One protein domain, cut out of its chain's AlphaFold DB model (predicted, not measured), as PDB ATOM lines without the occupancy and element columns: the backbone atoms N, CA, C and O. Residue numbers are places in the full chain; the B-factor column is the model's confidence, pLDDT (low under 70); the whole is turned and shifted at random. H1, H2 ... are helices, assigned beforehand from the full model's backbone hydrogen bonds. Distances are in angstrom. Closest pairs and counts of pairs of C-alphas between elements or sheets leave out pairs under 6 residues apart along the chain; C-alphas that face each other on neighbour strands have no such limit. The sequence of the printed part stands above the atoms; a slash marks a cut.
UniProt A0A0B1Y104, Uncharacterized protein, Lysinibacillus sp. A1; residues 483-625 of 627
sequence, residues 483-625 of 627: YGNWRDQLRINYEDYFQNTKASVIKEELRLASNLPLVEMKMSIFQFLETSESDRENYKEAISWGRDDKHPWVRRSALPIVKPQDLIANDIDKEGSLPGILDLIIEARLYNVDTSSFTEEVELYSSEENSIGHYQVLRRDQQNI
ATOM      1  N   TYR A 483     118.938 162.490 201.379       50.81
ATOM      2  CA  TYR A 483     119.249 161.675 200.205       50.81
ATOM      3  C   TYR A 483     118.267 160.537 199.998       50.81
ATOM      4  O   TYR A 483     118.495 159.755 199.094       50.81
ATOM      5  N   GLY A 484     117.221 160.392 200.811       57.69
ATOM      6  CA  GLY A 484     116.293 159.269 200.733       57.69
ATOM      7  C   GLY A 484     116.756 158.019 201.488       57.69
ATOM      8  O   GLY A 484     117.845 157.935 202.072       57.69
ATOM      9  N   ASN A 485     115.854 157.037 201.514       62.84
ATOM     10  CA  ASN A 485     115.721 156.110 202.633       62.84
ATOM     11  C   ASN A 485     115.874 154.626 202.303       62.84
ATOM     12  O   ASN A 485     115.742 153.788 203.195       62.84
ATOM     13  N   TRP A 486     116.127 154.270 201.055       64.94
ATOM     14  CA  TRP A 486     115.930 152.894 200.612       64.94
ATOM     15  C   TRP A 486     117.258 152.151 200.538       64.94
ATOM     16  O   TRP A 486     118.303 152.728 200.222       64.94
ATOM     17  N   ARG A 487     117.220 150.865 200.897       63.41
ATOM     18  CA  ARG A 487     118.313 149.956 200.564       63.41
ATOM     19  C   ARG A 487     118.368 149.867 199.039       63.41
ATOM     20  O   ARG A 487     117.349 150.023 198.380       63.41
ATOM     21  N   ASP A 488     119.571 149.746 198.513       74.12
ATOM     22  CA  ASP A 488     119.836 149.716 197.080       74.12
ATOM     23  C   ASP A 488     119.503 151.001 196.298       74.12
ATOM     24  O   ASP A 488     119.432 151.018 195.070       74.12
ATOM     25  N   GLN A 489     119.386 152.128 197.006       81.00
ATOM     26  CA  GLN A 489     119.183 153.422 196.374       81.00
ATOM     27  C   GLN A 489     120.324 153.775 195.412       81.00
ATOM     28  O   GLN A 489     121.503 153.759 195.779       81.00
ATOM     29  N   LEU A 490     119.958 154.167 194.197       83.75
ATOM     30  CA  LEU A 490     120.904 154.521 193.148       83.75
ATOM     31  C   LEU A 490     121.458 155.931 193.345       83.75
ATOM     32  O   LEU A 490     120.727 156.871 193.662       83.75
ATOM     33  N   ARG A 491     122.766 156.086 193.130       82.69
ATOM     34  CA  ARG A 491     123.426 157.391 193.044       82.69
ATOM     35  C   ARG A 491     123.613 157.763 191.586       82.69
ATOM     36  O   ARG A 491     124.546 157.290 190.944       82.69
ATOM     37  N   ILE A 492     122.730 158.622 191.093       87.19
ATOM     38  CA  ILE A 492     122.704 159.028 189.689       87.19
ATOM     39  C   ILE A 492     122.859 160.536 189.622       87.19
ATOM     40  O   ILE A 492     122.129 161.267 190.290       87.19
ATOM     41  N   ASN A 493     123.797 161.002 188.800       89.88
ATOM     42  CA  ASN A 493     123.848 162.406 188.421       89.88
ATOM     43  C   ASN A 493     122.839 162.642 187.290       89.88
ATOM     44  O   ASN A 493     123.176 162.567 186.107       89.88
ATOM     45  N   TYR A 494     121.583 162.848 187.675       94.12
ATOM     46  CA  TYR A 494     120.513 163.163 186.738       94.12
ATOM     47  C   TYR A 494     120.720 164.524 186.067       94.12
ATOM     48  O   TYR A 494     120.412 164.652 184.889       94.12
ATOM     49  N   GLU A 495     121.305 165.505 186.760       94.44
ATOM     50  CA  GLU A 495     121.559 166.843 186.209       94.44
ATOM     51  C   GLU A 495     122.401 166.769 184.931       94.44
ATOM     52  O   GLU A 495     122.031 167.352 183.916       94.44
ATOM     53  N   ASP A 496     123.472 165.970 184.941       94.69
ATOM     54  CA  ASP A 496     124.310 165.739 183.760       94.69
ATOM     55  C   ASP A 496     123.512 165.168 182.577       94.69
ATOM     56  O   ASP A 496     123.685 165.596 181.436       94.69
ATOM     57  N   TYR A 497     122.604 164.222 182.831       96.38
ATOM     58  CA  TYR A 497     121.758 163.657 181.781       96.38
ATOM     59  C   TYR A 497     120.751 164.685 181.247       96.38
ATOM     60  O   TYR A 497     120.645 164.859 180.031       96.38
ATOM     61  N   PHE A 498     120.043 165.388 182.133       97.06
ATOM     62  CA  PHE A 498     118.995 166.340 181.759       97.06
ATOM     63  C   PHE A 498     119.555 167.584 181.052       97.06
ATOM     64  O   PHE A 498     118.931 168.085 180.119       97.06
ATOM     65  N   GLN A 499     120.749 168.051 181.429       96.12
ATOM     66  CA  GLN A 499     121.393 169.218 180.813       96.12
ATOM     67  C   GLN A 499     121.981 168.921 179.427       96.12
ATOM     68  O   GLN A 499     122.002 169.804 178.568       96.12
ATOM     69  N   ASN A 500     122.447 167.691 179.192       97.31
ATOM     70  CA  ASN A 500     123.155 167.322 177.960       97.31
ATOM     71  C   ASN A 500     122.299 166.538 176.952       97.31
ATOM     72  O   ASN A 500     122.777 166.204 175.866       97.31
ATOM     73  N   THR A 501     121.033 166.261 177.271       97.75
ATOM     74  CA  THR A 501     120.130 165.484 176.411       97.75
ATOM     75  C   THR A 501     119.001 166.359 175.878       97.75
ATOM     76  O   THR A 501     118.440 167.199 176.575       97.75
ATOM     77  N   LYS A 502     118.632 166.172 174.606       98.19
ATOM     78  CA  LYS A 502     117.513 166.913 174.005       98.19
ATOM     79  C   LYS A 502     116.212 166.594 174.747       98.19
ATOM     80  O   LYS A 502     115.878 165.426 174.920       98.19
ATOM     81  N   ALA A 503     115.416 167.616 175.063       97.94
ATOM     82  CA  ALA A 503     114.150 167.463 175.790       97.94
ATOM     83  C   ALA A 503     113.177 166.444 175.160       97.94
ATOM     84  O   ALA A 503     112.461 165.748 175.875       97.94
ATOM     85  N   SER A 504     113.149 166.321 173.825       98.12
ATOM     86  CA  SER A 504     112.327 165.313 173.138       98.12
ATOM     87  C   SER A 504     112.767 163.881 173.449       98.12
ATOM     88  O   SER A 504     111.915 163.023 173.653       98.12
ATOM     89  N   VAL A 505     114.081 163.649 173.525       98.25
ATOM     90  CA  VAL A 505     114.672 162.351 173.877       98.25
ATOM     91  C   VAL A 505     114.401 162.052 175.349       98.25
ATOM     92  O   VAL A 505     113.901 160.980 175.659       98.25
ATOM     93  N   ILE A 506     114.591 163.030 176.245       98.25
ATOM     94  CA  ILE A 506     114.267 162.875 177.674       98.25
ATOM     95  C   ILE A 506     112.802 162.458 177.858       98.25
ATOM     96  O   ILE A 506     112.522 161.506 178.580       98.25
ATOM     97  N   LYS A 507     111.857 163.115 177.170       98.44
ATOM     98  CA  LYS A 507     110.428 162.754 177.229       98.44
ATOM     99  C   LYS A 507     110.155 161.329 176.756       98.44
ATOM    100  O   LYS A 507     109.304 160.657 177.330       98.44
ATOM    101  N   GLU A 508     110.809 160.884 175.689       98.31
ATOM    102  CA  GLU A 508     110.657 159.520 175.178       98.31
ATOM    103  C   GLU A 508     111.221 158.491 176.162       98.31
ATOM    104  O   GLU A 508     110.517 157.557 176.544       98.31
ATOM    105  N   GLU A 509     112.443 158.703 176.648       98.38
ATOM    106  CA  GLU A 509     113.096 157.786 177.581       98.38
ATOM    107  C   GLU A 509     112.379 157.723 178.937       98.38
ATOM    108  O   GLU A 509     112.230 156.640 179.503       98.38
ATOM    109  N   LEU A 510     111.848 158.845 179.435       98.12
ATOM    110  CA  LEU A 510     111.022 158.868 180.648       98.12
ATOM    111  C   LEU A 510     109.715 158.089 180.482       98.12
ATOM    112  O   LEU A 510     109.283 157.445 181.433       98.12
ATOM    113  N   ARG A 511     109.097 158.090 179.292       98.06
ATOM    114  CA  ARG A 511     107.930 157.232 179.020       98.06
ATOM    115  C   ARG A 511     108.331 155.762 178.958       98.06
ATOM    116  O   ARG A 511     107.630 154.919 179.503       98.06
ATOM    117  N   LEU A 512     109.467 155.449 178.331       97.56
ATOM    118  CA  LEU A 512     109.989 154.080 178.273       97.56
ATOM    119  C   LEU A 512     110.345 153.537 179.662       97.56
ATOM    120  O   LEU A 512     110.170 152.338 179.893       97.56
ATOM    121  N   ALA A 513     110.758 154.405 180.591       97.50
ATOM    122  CA  ALA A 513     111.107 154.053 181.965       97.50
ATOM    123  C   ALA A 513     109.964 153.385 182.758       97.50
ATOM    124  O   ALA A 513     110.240 152.672 183.724       97.50
ATOM    125  N   SER A 514     108.702 153.505 182.323       96.62
ATOM    126  CA  SER A 514     107.583 152.742 182.902       96.62
ATOM    127  C   SER A 514     107.790 151.220 182.807       96.62
ATOM    128  O   SER A 514     107.267 150.467 183.630       96.62
ATOM    129  N   ASN A 515     108.585 150.768 181.828       97.12
ATOM    130  CA  ASN A 515     108.917 149.363 181.581       97.12
ATOM    131  C   ASN A 515     110.194 148.903 182.301       97.12
ATOM    132  O   ASN A 515     110.643 147.779 182.079       97.12
ATOM    133  N   LEU A 516     110.815 149.752 183.130       97.31
ATOM    134  CA  LEU A 516     111.965 149.332 183.926       97.31
ATOM    135  C   LEU A 516     111.559 148.200 184.882       97.31
ATOM    136  O   LEU A 516     110.530 148.303 185.550       97.31
ATOM    137  N   PRO A 517     112.356 147.129 184.988       96.38
ATOM    138  CA  PRO A 517     112.006 146.010 185.855       96.38
ATOM    139  C   PRO A 517     112.262 146.316 187.339       96.38
ATOM    140  O   PRO A 517     111.587 145.767 188.202       96.38
ATOM    141  N   LEU A 518     113.214 147.205 187.646       94.94
ATOM    142  CA  LEU A 518     113.589 147.550 189.017       94.94
ATOM    143  C   LEU A 518     112.793 148.742 189.552       94.94
ATOM    144  O   LEU A 518     112.746 149.817 188.944       94.94
ATOM    145  N   VAL A 519     112.220 148.554 190.736       94.12
ATOM    146  CA  VAL A 519     111.408 149.548 191.448       94.12
ATOM    147  C   VAL A 519     112.263 150.730 191.900       94.12
ATOM    148  O   VAL A 519     111.857 151.882 191.765       94.12
ATOM    149  N   GLU A 520     113.487 150.468 192.349       91.94
ATOM    150  CA  GLU A 520     114.446 151.461 192.835       91.94
ATOM    151  C   GLU A 520     114.840 152.442 191.723       91.94
ATOM    152  O   GLU A 520     114.963 153.645 191.962       91.94
ATOM    153  N   MET A 521     114.973 151.944 190.487       95.06
ATOM    154  CA  MET A 521     115.236 152.772 189.309       95.06
ATOM    155  C   MET A 521     114.079 153.731 189.049       95.06
ATOM    156  O   MET A 521     114.301 154.938 188.956       95.06
ATOM    157  N   LYS A 522     112.845 153.217 189.019       96.06
ATOM    158  CA  LYS A 522     111.639 154.037 188.839       96.06
ATOM    159  C   LYS A 522     111.503 155.095 189.930       96.06
ATOM    160  O   LYS A 522     111.324 156.269 189.624       96.06
ATOM    161  N   MET A 523     111.642 154.701 191.197       94.31
ATOM    162  CA  MET A 523     111.575 155.619 192.337       94.31
ATOM    163  C   MET A 523     112.630 156.724 192.251       94.31
ATOM    164  O   MET A 523     112.326 157.877 192.555       94.31
ATOM    165  N   SER A 524     113.855 156.399 191.825       93.62
ATOM    166  CA  SER A 524     114.941 157.382 191.746       93.62
ATOM    167  C   SER A 524     114.676 158.500 190.729       93.62
ATOM    168  O   SER A 524     115.111 159.627 190.955       93.62
ATOM    169  N   ILE A 525     113.916 158.219 189.661       95.94
ATOM    170  CA  ILE A 525     113.491 159.229 188.680       95.94
ATOM    171  C   ILE A 525     112.574 160.252 189.356       95.94
ATOM    172  O   ILE A 525     112.792 161.457 189.236       95.94
ATOM    173  N   PHE A 526     111.571 159.780 190.102       95.19
ATOM    174  CA  PHE A 526     110.653 160.662 190.820       95.19
ATOM    175  C   PHE A 526     111.371 161.459 191.912       95.19
ATOM    176  O   PHE A 526     111.208 162.668 191.974       95.19
ATOM    177  N   GLN A 527     112.241 160.828 192.700       91.69
ATOM    178  CA  GLN A 527     113.011 161.525 193.741       91.69
ATOM    179  C   GLN A 527     113.855 162.680 193.180       91.69
ATOM    180  O   GLN A 527     113.923 163.742 193.788       91.69
ATOM    181  N   PHE A 528     114.469 162.505 192.004       93.56
ATOM    182  CA  PHE A 528     115.174 163.600 191.336       93.56
ATOM    183  C   PHE A 528     114.218 164.735 190.943       93.56
ATOM    184  O   PHE A 528     114.458 165.898 191.276       93.56
ATOM    185  N   LEU A 529     113.109 164.403 190.284       94.88
ATOM    186  CA  LEU A 529     112.140 165.389 189.798       94.88
ATOM    187  C   LEU A 529     111.386 166.104 190.927       94.88
ATOM    188  O   LEU A 529     110.941 167.229 190.739       94.88
ATOM    189  N   GLU A 530     111.275 165.507 192.112       92.19
ATOM    190  CA  GLU A 530     110.758 166.189 193.304       92.19
ATOM    191  C   GLU A 530     111.637 167.391 193.687       92.19
ATOM    192  O   GLU A 530     111.117 168.432 194.088       92.19
ATOM    193  N   THR A 531     112.957 167.274 193.501       90.25
ATOM    194  CA  THR A 531     113.937 168.317 193.849       90.25
ATOM    195  C   THR A 531     114.203 169.338 192.736       90.25
ATOM    196  O   THR A 531     114.711 170.420 193.029       90.25
ATOM    197  N   SER A 532     113.841 169.045 191.480       93.12
ATOM    198  CA  SER A 532     114.007 169.958 190.334       93.12
ATOM    199  C   SER A 532     112.657 170.441 189.803       93.12
ATOM    200  O   SER A 532     112.051 169.820 188.931       93.12
ATOM    201  N   GLU A 533     112.182 171.588 190.298       92.50
ATOM    202  CA  GLU A 533     110.879 172.153 189.909       92.50
ATOM    203  C   GLU A 533     110.769 172.429 188.400       92.50
ATOM    204  O   GLU A 533     109.737 172.146 187.790       92.50
ATOM    205  N   SER A 534     111.841 172.931 187.777       95.06
ATOM    206  CA  SER A 534     111.834 173.233 186.341       95.06
ATOM    207  C   SER A 534     111.719 171.972 185.479       95.06
ATOM    208  O   SER A 534     110.917 171.933 184.542       95.06
ATOM    209  N   ASP A 535     112.457 170.911 185.815       95.25
ATOM    210  CA  ASP A 535     112.376 169.638 185.101       95.25
ATOM    211  C   ASP A 535     111.033 168.957 185.365       95.25
ATOM    212  O   ASP A 535     110.399 168.451 184.436       95.25
ATOM    213  N   ARG A 536     110.547 169.005 186.609       94.88
ATOM    214  CA  ARG A 536     109.235 168.471 186.984       94.88
ATOM    215  C   ARG A 536     108.139 168.984 186.062       94.88
ATOM    216  O   ARG A 536     107.414 168.174 185.489       94.88
ATOM    217  N   GLU A 537     108.036 170.297 185.877       94.56
ATOM    218  CA  GLU A 537     107.002 170.881 185.014       94.56
ATOM    219  C   GLU A 537     107.218 170.545 183.533       94.56
ATOM    220  O   GLU A 537     106.264 170.223 182.820       94.56
ATOM    221  N   ASN A 538     108.469 170.514 183.067       96.50
ATOM    222  CA  ASN A 538     108.793 170.193 181.674       96.50
ATOM    223  C   ASN A 538     108.463 168.742 181.279       96.50
ATOM    224  O   ASN A 538     108.163 168.471 180.106       96.50
ATOM    225  N   TYR A 539     108.529 167.811 182.237       97.19
ATOM    226  CA  TYR A 539     108.442 166.367 181.992       97.19
ATOM    227  C   TYR A 539     107.272 165.666 182.692       97.19
ATOM    228  O   TYR A 539     107.122 164.453 182.542       97.19
ATOM    229  N   LYS A 540     106.392 166.404 183.378       94.75
ATOM    230  CA  LYS A 540     105.234 165.877 184.125       94.75
ATOM    231  C   LYS A 540     104.362 164.887 183.348       94.75
ATOM    232  O   LYS A 540     103.930 163.877 183.892       94.75
ATOM    233  N   GLU A 541     104.106 165.161 182.071       95.12
ATOM    234  CA  GLU A 541     103.313 164.276 181.205       95.12
ATOM    235  C   GLU A 541     104.052 162.963 180.889       95.12
ATOM    236  O   GLU A 541     103.442 161.905 180.806       95.12
ATOM    237  N   ALA A 542     105.379 163.006 180.739       97.25
ATOM    238  CA  ALA A 542     106.178 161.830 180.393       97.25
ATOM    239  C   ALA A 542     106.299 160.825 181.551       97.25
ATOM    240  O   ALA A 542     106.538 159.646 181.308       97.25
ATOM    241  N   ILE A 543     106.114 161.288 182.788       96.12
ATOM    242  CA  ILE A 543     106.209 160.495 184.025       96.12
ATOM    243  C   ILE A 543     104.845 160.207 184.662       96.12
ATOM    244  O   ILE A 543     104.781 159.661 185.762       96.12
ATOM    245  N   SER A 544     103.740 160.560 183.995       93.50
ATOM    246  CA  SER A 544     102.392 160.368 184.545       93.50
ATOM    247  C   SER A 544     102.066 158.898 184.811       93.50
ATOM    248  O   SER A 544     101.211 158.610 185.641       93.50
ATOM    249  N   TRP A 545     102.779 157.972 184.160       94.69
ATOM    250  CA  TRP A 545     102.691 156.532 184.410       94.69
ATOM    251  C   TRP A 545     103.003 156.152 185.862       94.69
ATOM    252  O   TRP A 545     102.523 155.120 186.314       94.69
ATOM    253  N   GLY A 546     103.743 156.976 186.620       93.56
ATOM    254  CA  GLY A 546     104.010 156.726 188.043       93.56
ATOM    255  C   GLY A 546     102.743 156.624 188.886       93.56
ATOM    256  O   GLY A 546     102.737 155.951 189.910       93.56
ATOM    257  N   ARG A 547     101.658 157.249 188.418       88.81
ATOM    258  CA  ARG A 547     100.319 157.152 188.996       88.81
ATOM    259  C   ARG A 547      99.757 155.737 188.978       88.81
ATOM    260  O   ARG A 547      99.144 155.297 189.945       88.81
ATOM    261  N   ASP A 548      99.971 155.070 187.853       88.88
ATOM    262  CA  ASP A 548      99.335 153.812 187.483       88.88
ATOM    263  C   ASP A 548     100.321 152.634 187.647       88.88
ATOM    264  O   ASP A 548     100.021 151.503 187.273       88.88
ATOM    265  N   ASP A 549     101.516 152.880 188.205       92.62
ATOM    266  CA  ASP A 549     102.533 151.846 188.406       92.62
ATOM    267  C   ASP A 549     102.033 150.780 189.385       92.62
ATOM    268  O   ASP A 549     101.451 151.096 190.417       92.62
ATOM    269  N   LYS A 550     102.261 149.498 189.101       91.19
ATOM    270  CA  LYS A 550     101.767 148.413 189.961       91.19
ATOM    271  C   LYS A 550     102.345 148.476 191.381       91.19
ATOM    272  O   LYS A 550     101.685 148.042 192.318       91.19
ATOM    273  N   HIS A 551     103.562 149.001 191.554       92.50
ATOM    274  CA  HIS A 551     104.273 148.930 192.826       92.50
ATOM    275  C   HIS A 551     103.966 150.125 193.752       92.50
ATOM    276  O   HIS A 551     104.259 151.274 193.394       92.50
ATOM    277  N   PRO A 552     103.493 149.895 194.996       91.81
ATOM    278  CA  PRO A 552     103.120 150.965 195.927       91.81
ATOM    279  C   PRO A 552     104.237 151.979 196.195       91.81
ATOM    280  O   PRO A 552     103.998 153.185 196.195       91.81
ATOM    281  N   TRP A 553     105.487 151.526 196.359       91.81
ATOM    282  CA  TRP A 553     106.629 152.437 196.536       91.81
ATOM    283  C   TRP A 553     106.879 153.395 195.360       91.81
ATOM    284  O   TRP A 553     107.325 154.523 195.602       91.81
ATOM    285  N   VAL A 554     106.591 152.986 194.118       92.94
ATOM    286  CA  VAL A 554     106.726 153.857 192.939       92.94
ATOM    287  C   VAL A 554     105.631 154.915 192.960       92.94
ATOM    288  O   VAL A 554     105.957 156.100 192.910       92.94
ATOM    289  N   ARG A 555     104.364 154.510 193.147       91.62
ATOM    290  CA  ARG A 555     103.230 155.449 193.272       91.62
ATOM    291  C   ARG A 555     103.471 156.475 194.363       91.62
ATOM    292  O   ARG A 555     103.288 157.667 194.151       91.62
ATOM    293  N   ARG A 556     103.952 156.011 195.515       90.62
ATOM    294  CA  ARG A 556     104.280 156.856 196.660       90.62
ATOM    295  C   ARG A 556     105.358 157.887 196.328       90.62
ATOM    296  O   ARG A 556     105.193 159.052 196.652       90.62
ATOM    297  N   SER A 557     106.413 157.484 195.617       91.38
ATOM    298  CA  SER A 557     107.456 158.419 195.159       91.38
ATOM    299  C   SER A 557     106.932 159.402 194.105       91.38
ATOM    300  O   SER A 557     107.442 160.510 193.997       91.38
ATOM    301  N   ALA A 558     105.909 159.019 193.336       93.00
ATOM    302  CA  ALA A 558     105.258 159.876 192.350       93.00
ATOM    303  C   ALA A 558     104.217 160.844 192.957       93.00
ATOM    304  O   ALA A 558     103.882 161.833 192.299       93.00
ATOM    305  N   LEU A 559     103.728 160.603 194.187       89.88
ATOM    306  CA  LEU A 559     102.717 161.429 194.878       89.88
ATOM    307  C   LEU A 559     103.024 162.938 194.870       89.88
ATOM    308  O   LEU A 559     102.110 163.706 194.570       89.88
ATOM    309  N   PRO A 560     104.258 163.405 195.154       87.81
ATOM    310  CA  PRO A 560     104.546 164.841 195.219       87.81
ATOM    311  C   PRO A 560     104.535 165.526 193.840       87.81
ATOM    312  O   PRO A 560     104.598 166.751 193.744       87.81
ATOM    313  N   ILE A 561     104.508 164.743 192.758       89.56
ATOM    314  CA  ILE A 561     104.771 165.197 191.386       89.56
ATOM    315  C   ILE A 561     103.516 165.100 190.518       89.56
ATOM    316  O   ILE A 561     103.200 166.013 189.743       89.56
ATOM    317  N   VAL A 562     102.796 163.985 190.626       85.94
ATOM    318  CA  VAL A 562     101.576 163.714 189.864       85.94
ATOM    319  C   VAL A 562     100.363 164.147 190.689       85.94
ATOM    320  O   VAL A 562     100.387 164.081 191.912       85.94
ATOM    321  N   LYS A 563      99.300 164.647 190.041       73.31
ATOM    322  CA  LYS A 563      98.132 165.196 190.749       73.31
ATOM    323  C   LYS A 563      97.557 164.162 191.739       73.31
ATOM    324  O   LYS A 563      97.109 163.110 191.284       73.31
ATOM    325  N   PRO A 564      97.499 164.477 193.049       67.06
ATOM    326  CA  PRO A 564      97.136 163.509 194.085       67.06
ATOM    327  C   PRO A 564      95.745 162.872 193.899       67.06
ATOM    328  O   PRO A 564      95.549 161.702 194.205       67.06
ATOM    329  N   GLN A 565      94.795 163.622 193.330       65.81
ATOM    330  CA  GLN A 565      93.394 163.217 193.145       65.81
ATOM    331  C   GLN A 565      93.197 162.048 192.161       65.81
ATOM    332  O   GLN A 565      92.164 161.389 192.215       65.81
ATOM    333  N   ASP A 566      94.184 161.756 191.309       61.97
ATOM    334  CA  ASP A 566      94.073 160.711 190.285       61.97
ATOM    335  C   ASP A 566      94.794 159.397 190.679       61.97
ATOM    336  O   ASP A 566      94.674 158.396 189.977       61.97
ATOM    337  N   LEU A 567      95.562 159.377 191.779       62.72
ATOM    338  CA  LEU A 567      96.540 158.318 192.115       62.72
ATOM    339  C   LEU A 567      95.961 156.971 192.565       62.72
ATOM    340  O   LEU A 567      96.674 155.965 192.586       62.72
ATOM    341  N   ILE A 568      94.679 156.942 192.914       62.72
ATOM    342  CA  ILE A 568      94.088 155.833 193.665       62.72
ATOM    343  C   ILE A 568      93.024 155.056 192.869       62.72
ATOM    344  O   ILE A 568      92.587 153.989 193.286       62.72
ATOM    345  N   ALA A 569      92.636 155.533 191.686       56.41
ATOM    346  CA  ALA A 569      91.428 155.045 191.025       56.41
ATOM    347  C   ALA A 569      91.552 153.691 190.292       56.41
ATOM    348  O   ALA A 569      90.513 153.101 190.029       56.41
ATOM    349  N   ASN A 570      92.750 153.182 189.950       59.66
ATOM    350  CA  ASN A 570      92.871 151.966 189.120       59.66
ATOM    351  C   ASN A 570      94.059 151.041 189.485       59.66
ATOM    352  O   ASN A 570      95.165 151.508 189.786       59.66
ATOM    353  N   ASP A 571      93.807 149.725 189.397       63.97
ATOM    354  CA  ASP A 571      94.769 148.604 189.341       63.97
ATOM    355  C   ASP A 571      95.905 148.600 190.379       63.97
ATOM    356  O   ASP A 571      97.043 148.237 190.074       63.97
ATOM    357  N   ILE A 572      95.632 148.998 191.625       68.31
ATOM    358  CA  ILE A 572      96.528 148.595 192.717       68.31
ATOM    359  C   ILE A 572      96.297 147.115 192.987       68.31
ATOM    360  O   ILE A 572      95.173 146.625 192.921       68.31
ATOM    361  N   ASP A 573      97.384 146.421 193.285       69.94
ATOM    362  CA  ASP A 573      97.392 145.083 193.847       69.94
ATOM    363  C   ASP A 573      96.513 144.998 195.112       69.94
ATOM    364  O   ASP A 573      96.946 145.259 196.237       69.94
ATOM    365  N   LYS A 574      95.237 144.664 194.897       68.62
ATOM    366  CA  LYS A 574      94.207 144.565 195.942       68.62
ATOM    367  C   LYS A 574      94.483 143.409 196.903       68.62
ATOM    368  O   LYS A 574      94.035 143.440 198.043       68.62
ATOM    369  N   GLU A 575      95.247 142.415 196.449       67.69
ATOM    370  CA  GLU A 575      95.616 141.232 197.227       67.69
ATOM    371  C   GLU A 575      96.715 141.523 198.262       67.69
ATOM    372  O   GLU A 575      97.008 140.673 199.103       67.69
ATOM    373  N   GLY A 576      97.332 142.711 198.233       76.25
ATOM    374  CA  GLY A 576      98.410 143.053 199.160       76.25
ATOM    375  C   GLY A 576      99.669 142.206 198.972       76.25
ATOM    376  O   GLY A 576     100.401 141.945 199.930       76.25
ATOM    377  N   SER A 577      99.899 141.757 197.740       81.94
ATOM    378  CA  SER A 577     101.055 140.973 197.316       81.94
ATOM    379  C   SER A 577     102.335 141.801 197.118       81.94
ATOM    380  O   SER A 577     103.409 141.214 197.006       81.94
ATOM    381  N   LEU A 578     102.262 143.138 197.136       87.25
ATOM    382  CA  LEU A 578     103.385 144.075 197.005       87.25
ATOM    383  C   LEU A 578     103.609 144.927 198.270       87.25
ATOM    384  O   LEU A 578     102.647 145.394 198.886       87.25
ATOM    385  N   PRO A 579     104.872 145.177 198.663       89.75
ATOM    386  CA  PRO A 579     105.174 145.896 199.894       89.75
ATOM    387  C   PRO A 579     104.897 147.398 199.797       89.75
ATOM    388  O   PRO A 579     104.937 148.014 198.726       89.75
ATOM    389  N   GLY A 580     104.677 148.015 200.960       90.19
ATOM    390  CA  GLY A 580     104.526 149.462 201.105       90.19
ATOM    391  C   GLY A 580     103.133 150.022 200.855       90.19
ATOM    392  O   GLY A 580     103.003 151.241 200.750       90.19
ATOM    393  N   ILE A 581     102.095 149.185 200.766       90.81
ATOM    394  CA  ILE A 581     100.704 149.657 200.640       90.81
ATOM    395  C   ILE A 581     100.321 150.546 201.826       90.81
ATOM    396  O   ILE A 581      99.774 151.629 201.636       90.81
ATOM    397  N   LEU A 582     100.656 150.126 203.048       90.75
ATOM    398  CA  LEU A 582     100.353 150.895 204.255       90.75
ATOM    399  C   LEU A 582     101.036 152.273 204.248       90.75
ATOM    400  O   LEU A 582     100.399 153.276 204.561       90.75
ATOM    401  N   ASP A 583     102.308 152.332 203.842       89.94
ATOM    402  CA  ASP A 583     103.045 153.593 203.714       89.94
ATOM    403  C   ASP A 583     102.454 154.485 202.615       89.94
ATOM    404  O   ASP A 583     102.319 155.691 202.812       89.94
ATOM    405  N   LEU A 584     102.039 153.902 201.482       90.06
ATOM    406  CA  LEU A 584     101.342 154.627 200.418       90.06
ATOM    407  C   LEU A 584     100.039 155.256 200.932       90.06
ATOM    408  O   LEU A 584      99.799 156.424 200.646       90.06
ATOM    409  N   ILE A 585      99.225 154.530 201.708       89.69
ATOM    410  CA  ILE A 585      97.980 155.065 202.294       89.69
ATOM    411  C   ILE A 585      98.281 156.253 203.201       89.69
ATOM    412  O   ILE A 585      97.638 157.299 203.094       89.69
ATOM    413  N   ILE A 586      99.245 156.089 204.109       88.25
ATOM    414  CA  ILE A 586      99.603 157.121 205.085       88.25
ATOM    415  C   ILE A 586     100.113 158.368 204.364       88.25
ATOM    416  O   ILE A 586      99.613 159.461 204.622       88.25
ATOM    417  N   GLU A 587     101.047 158.217 203.423       87.31
ATOM    418  CA  GLU A 587     101.597 159.347 202.673       87.31
ATOM    419  C   GLU A 587     100.544 159.999 201.764       87.31
ATOM    420  O   GLU A 587     100.423 161.222 201.755       87.31
ATOM    421  N   ALA A 588      99.700 159.226 201.074       87.62
ATOM    422  CA  ALA A 588      98.620 159.774 200.249       87.62
ATOM    423  C   ALA A 588      97.649 160.639 201.078       87.62
ATOM    424  O   ALA A 588      97.283 161.742 200.665       87.62
ATOM    425  N   ARG A 589      97.304 160.206 202.298       85.25
ATOM    426  CA  ARG A 589      96.483 161.005 203.226       85.25
ATOM    427  C   ARG A 589      97.166 162.295 203.674       85.25
ATOM    428  O   ARG A 589      96.469 163.287 203.892       85.25
ATOM    429  N   LEU A 590      98.495 162.319 203.788       80.06
ATOM    430  CA  LEU A 590      99.256 163.549 204.060       80.06
ATOM    431  C   LEU A 590      99.210 164.533 202.880       80.06
ATOM    432  O   LEU A 590      99.277 165.739 203.095       80.06
ATOM    433  N   TYR A 591      98.990 164.043 201.657       81.25
ATOM    434  CA  TYR A 591      98.820 164.851 200.443       81.25
ATOM    435  C   TYR A 591      97.355 165.204 200.105       81.25
ATOM    436  O   TYR A 591      97.058 165.570 198.972       81.25
ATOM    437  N   ASN A 592      96.423 165.145 201.068       81.69
ATOM    438  CA  ASN A 592      94.975 165.366 200.852       81.69
ATOM    439  C   ASN A 592      94.331 164.392 199.854       81.69
ATOM    440  O   ASN A 592      93.295 164.716 199.272       81.69
ATOM    441  N   VAL A 593      94.904 163.210 199.641       83.56
ATOM    442  CA  VAL A 593      94.239 162.204 198.814       83.56
ATOM    443  C   VAL A 593      93.192 161.485 199.651       83.56
ATOM    444  O   VAL A 593      93.493 160.980 200.736       83.56
ATOM    445  N   ASP A 594      91.965 161.431 199.140       84.00
ATOM    446  CA  ASP A 594      90.946 160.547 199.687       84.00
ATOM    447  C   ASP A 594      91.321 159.102 199.362       84.00
ATOM    448  O   ASP A 594      91.365 158.692 198.203       84.00
ATOM    449  N   THR A 595      91.634 158.338 200.402       85.94
ATOM    450  CA  THR A 595      91.981 156.924 200.272       85.94
ATOM    451  C   THR A 595      90.820 156.020 200.675       85.94
ATOM    452  O   THR A 595      91.062 154.839 200.893       85.94
ATOM    453  N   SER A 596      89.604 156.538 200.876       84.62
ATOM    454  CA  SER A 596      88.503 155.750 201.452       84.62
ATOM    455  C   SER A 596      88.126 154.578 200.552       84.62
ATOM    456  O   SER A 596      88.168 153.434 201.001       84.62
ATOM    457  N   SER A 597      87.917 154.842 199.258       80.19
ATOM    458  CA  SER A 597      87.654 153.794 198.262       80.19
ATOM    459  C   SER A 597      88.779 152.763 198.185       80.19
ATOM    460  O   SER A 597      88.539 151.589 197.950       80.19
ATOM    461  N   PHE A 598      90.021 153.184 198.419       78.69
ATOM    462  CA  PHE A 598      91.175 152.293 198.406       78.69
ATOM    463  C   PHE A 598      91.245 151.389 199.623       78.69
ATOM    464  O   PHE A 598      91.493 150.195 199.505       78.69
ATOM    465  N   THR A 599      91.015 151.959 200.803       84.38
ATOM    466  CA  THR A 599      91.000 151.200 202.052       84.38
ATOM    467  C   THR A 599      89.834 150.218 202.119       84.38
ATOM    468  O   THR A 599      89.929 149.251 202.858       84.38
ATOM    469  N   GLU A 600      88.763 150.438 201.347       83.69
ATOM    470  CA  GLU A 600      87.661 149.479 201.185       83.69
ATOM    471  C   GLU A 600      88.033 148.286 200.289       83.69
ATOM    472  O   GLU A 600      87.486 147.197 200.457       83.69
ATOM    473  N   GLU A 601      88.948 148.479 199.336       81.50
ATOM    474  CA  GLU A 601      89.357 147.442 198.382       81.50
ATOM    475  C   GLU A 601      90.558 146.608 198.843       81.50
ATOM    476  O   GLU A 601      90.727 145.482 198.378       81.50
ATOM    477  N   VAL A 602      91.397 147.152 199.727       83.69
ATOM    478  CA  VAL A 602      92.564 146.457 200.284       83.69
ATOM    479  C   VAL A 602      92.185 145.764 201.587       83.69
ATOM    480  O   VAL A 602      91.639 146.385 202.496       83.69
ATOM    481  N   GLU A 603      92.554 144.491 201.727       85.50
ATOM    482  CA  GLU A 603      92.381 143.766 202.986       85.50
ATOM    483  C   GLU A 603      93.353 144.298 204.055       85.50
ATOM    484  O   GLU A 603      94.533 143.932 204.092       85.50
ATOM    485  N   LEU A 604      92.854 145.177 204.930       88.38
ATOM    486  CA  LEU A 604      93.588 145.730 206.066       88.38
ATOM    487  C   LEU A 604      93.296 144.955 207.356       88.38
ATOM    488  O   LEU A 604      92.162 144.590 207.657       88.38
ATOM    489  N   TYR A 605      94.322 144.750 208.176       89.44
ATOM    490  CA  TYR A 605      94.141 144.287 209.548       89.44
ATOM    491  C   TYR A 605      93.609 145.420 210.419       89.44
ATOM    492  O   TYR A 605      93.993 146.578 210.259       89.44
ATOM    493  N   SER A 606      92.853 145.082 211.465       88.88
ATOM    494  CA  SER A 606      92.341 146.081 212.415       88.88
ATOM    495  C   SER A 606      93.445 146.939 213.050       88.88
ATOM    496  O   SER A 606      93.223 148.091 213.413       88.88
ATOM    497  N   SER A 607      94.662 146.404 213.200       88.06
ATOM    498  CA  SER A 607      95.809 147.179 213.682       88.06
ATOM    499  C   SER A 607      96.300 148.221 212.675       88.06
ATOM    500  O   SER A 607      96.758 149.288 213.086       88.06
ATOM    501  N   GLU A 608      96.199 147.945 211.378       90.94
ATOM    502  CA  GLU A 608      96.540 148.884 210.310       90.94
ATOM    503  C   GLU A 608      95.478 149.975 210.212       90.94
ATOM    504  O   GLU A 608      95.839 151.147 210.233       90.94
ATOM    505  N   GLU A 609      94.189 149.617 210.226       90.00
ATOM    506  CA  GLU A 609      93.069 150.574 210.234       90.00
ATOM    507  C   GLU A 609      93.182 151.573 211.393       90.00
ATOM    508  O   GLU A 609      93.125 152.789 211.190       90.00
ATOM    509  N   ASN A 610      93.429 151.069 212.608       86.62
ATOM    510  CA  ASN A 610      93.625 151.906 213.794       86.62
ATOM    511  C   ASN A 610      94.804 152.871 213.625       86.62
ATOM    512  O   ASN A 610      94.725 154.040 214.010       86.62
ATOM    513  N   SER A 611      95.904 152.391 213.047       85.50
ATOM    514  CA  SER A 611      97.105 153.202 212.850       85.50
ATOM    515  C   SER A 611      96.898 154.257 211.759       85.50
ATOM    516  O   SER A 611      97.283 155.412 211.922       85.50
ATOM    517  N   ILE A 612      96.217 153.885 210.677       86.12
ATOM    518  CA  ILE A 612      95.809 154.755 209.574       86.12
ATOM    519  C   ILE A 612      94.882 155.884 210.072       86.12
ATOM    520  O   ILE A 612      95.047 157.040 209.673       86.12
ATOM    521  N   GLY A 613      93.929 155.578 210.960       82.56
ATOM    522  CA  GLY A 613      93.051 156.573 211.586       82.56
ATOM    523  C   GLY A 613      93.810 157.565 212.473       82.56
ATOM    524  O   GLY A 613      93.511 158.758 212.472       82.56
ATOM    525  N   HIS A 614      94.851 157.109 213.172       78.44
ATOM    526  CA  HIS A 614      95.682 157.973 214.013       78.44
ATOM    527  C   HIS A 614      96.424 159.047 213.197       78.44
ATOM    528  O   HIS A 614      96.424 160.215 213.581       78.44
ATOM    529  N   TYR A 615      96.970 158.698 212.026       75.94
ATOM    530  CA  TYR A 615      97.624 159.666 211.133       75.94
ATOM    531  C   TYR A 615      96.652 160.688 210.502       75.94
ATOM    532  O   TYR A 615      97.090 161.766 210.106       75.94
ATOM    533  N   GLN A 616      95.340 160.412 210.442       71.38
ATOM    534  CA  GLN A 616      94.348 161.402 209.984       71.38
ATOM    535  C   GLN A 616      94.097 162.521 211.000       71.38
ATOM    536  O   GLN A 616      93.864 163.662 210.602       71.38
ATOM    537  N   VAL A 617      94.111 162.201 212.297       63.47
ATOM    538  CA  VAL A 617      93.793 163.166 213.363       63.47
ATOM    539  C   VAL A 617      94.861 164.253 213.446       63.47
ATOM    540  O   VAL A 617      94.519 165.432 213.431       63.47
ATOM    541  N   LEU A 618      96.142 163.865 213.394       60.81
ATOM    542  CA  LEU A 618      97.286 164.784 213.508       60.81
ATOM    543  C   LEU A 618      97.263 165.920 212.478       60.81
ATOM    544  O   LEU A 618      97.759 167.012 212.729       60.81
ATOM    545  N   ARG A 619      96.647 165.678 211.320       57.81
ATOM    546  CA  ARG A 619      96.574 166.648 210.233       57.81
ATOM    547  C   ARG A 619      95.417 167.635 210.361       57.81
ATOM    548  O   ARG A 619      95.565 168.783 209.952       57.81
ATOM    549  N   ARG A 620      94.275 167.213 210.916       54.47
ATOM    550  CA  ARG A 620      93.154 168.134 211.183       54.47
ATOM    551  C   ARG A 620      93.573 169.205 212.181       54.47
ATOM    552  O   ARG A 620      93.221 170.365 212.003       54.47
ATOM    553  N   ASP A 621      94.380 168.822 213.163       49.38
ATOM    554  CA  ASP A 621      94.908 169.753 214.155       49.38
ATOM    555  C   ASP A 621      95.898 170.754 213.532       49.38
ATOM    556  O   ASP A 621      95.903 171.910 213.931       49.38
ATOM    557  N   GLN A 622      96.656 170.364 212.497       51.56
ATOM    558  CA  GLN A 622      97.556 171.265 211.758       51.56
ATOM    559  C   GLN A 622      96.825 172.187 210.765       51.56
ATOM    560  O   GLN A 622      97.120 173.374 210.702       51.56
ATOM    561  N   GLN A 623      95.832 171.687 210.018       45.19
ATOM    562  CA  GLN A 623      95.064 172.518 209.074       45.19
ATOM    563  C   GLN A 623      94.177 173.554 209.777       45.19
ATOM    564  O   GLN A 623      93.976 174.637 209.242       45.19
ATOM    565  N   ASN A 624      93.696 173.262 210.988       39.03
ATOM    566  CA  ASN A 624      92.983 174.236 211.822       39.03
ATOM    567  C   ASN A 624      93.903 175.321 212.420       39.03
ATOM    568  O   ASN A 624      93.404 176.239 213.063       39.03
ATOM    569  N   ILE A 625      95.226 175.204 212.261       39.59
ATOM    570  CA  ILE A 625      96.201 176.242 212.635       39.59
ATOM    571  C   ILE A 625      96.514 177.153 211.430       39.59
ATOM    572  O   ILE A 625      96.893 178.307 211.624       39.59
TER     573      ILE A 625
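AT A GLANCE: This is residues 483 to 625 of the 627 residues of an uncharacterized protein of Lysinibacillus sp. A1 (UniProt A0A0B1Y104). Four helices, H3, H6, H7 and H9, stand side by side in a row and run the same way, and H2, H5, the loop residues 563 to 570 and H8 make a looser second row along one side of it, like a chain wound in stacked turns. H1 lies at one end of the array and H9, the longest helix, at the other, with residues 620 to 625 of H9 sticking out. The printed part has 143 residues, with nine named helices, H1 to H9 in chain order, and no named strand; the class is all helix. It is compact, with a radius of gyration of the C-alphas of 16.2 A and spans of 50 by 38 by 27 A.

HOW THE PARTS SIT: H1, residues 494 to 500, is close to but not clearly touching H2, residues 503 to 515, with C-alphas 498 and 506 closest at 7.1 A. H2 is also close to but not clearly touching H3, residues 519 to 531; they run opposite ways at 38 degrees, only just a steep tilt. H4, residues 533 to 539, and H3 only just touch, with 3 pairs of C-alphas within 8 A, and only at the corner; residues 529 to 530 of H3 alone take part, and Leu 529 and Arg 536 have the closest C-alphas, 5.1 A. H5, residues 544 to 547, only just touches H2, with 3 pairs of C-alphas within 8 A, through residues 511 to 514 of H2 alone; C-alphas 514 and 545 are closest at 6.4 A. The hub is H6, residues 552 to 558, which touches H3, H5 and H7, residues 581 to 590. H6 runs the same way as H3 at a shallow tilt of 25 degrees, with C-alphas 523 and 554 closest at 5.2 A. C-alphas 546 and 555, the closest of H5 and H6, are 5.4 A apart. H6 and H7 run the same way at a shallow tilt of 31 degrees, with C-alphas 556 and 584 closest at 5.3 A. H8, residues 596 to 601, is close to but not clearly touching H7; they run opposite ways at a shallow tilt of 9 degrees, with C-alphas 585 and 599 closest at 8.0 A. H9, residues 606 to 625, touches H7 and runs the same way at a shallow tilt of 15 degrees; C-alphas 586 and 612 are closest at 6.3 A. Every O i to N i+4 pair is within hydrogen-bond range in H1, H4, H6, H7 and H8, against 7 of 9 in H2, 7 of 9 in H3 and 11 of 16 in H9; H5 is too short for such a pair.

IN THESE COORDINATES: H1 begins at C-alpha 494, (120.513, 163.163, 186.738). From first to last C-alpha H2 measures 19.7 A, H3 19.1 A, H7 14.4 A and H9 30.4 A. H9 ends at C-alpha 625, (96.201, 176.242, 212.635).

THE WHOLE: The C-alphas farthest apart, those of Asn 500 and Ser 606, are 50.9 A apart. The printed part has no cut; the link from H6 to H7, 22 residues, is long, and the other links between helices are tight. The mean pLDDT of the printed part is 84.7, with residues 483 to 487, 564 to 575 and 617 to 625 under 70.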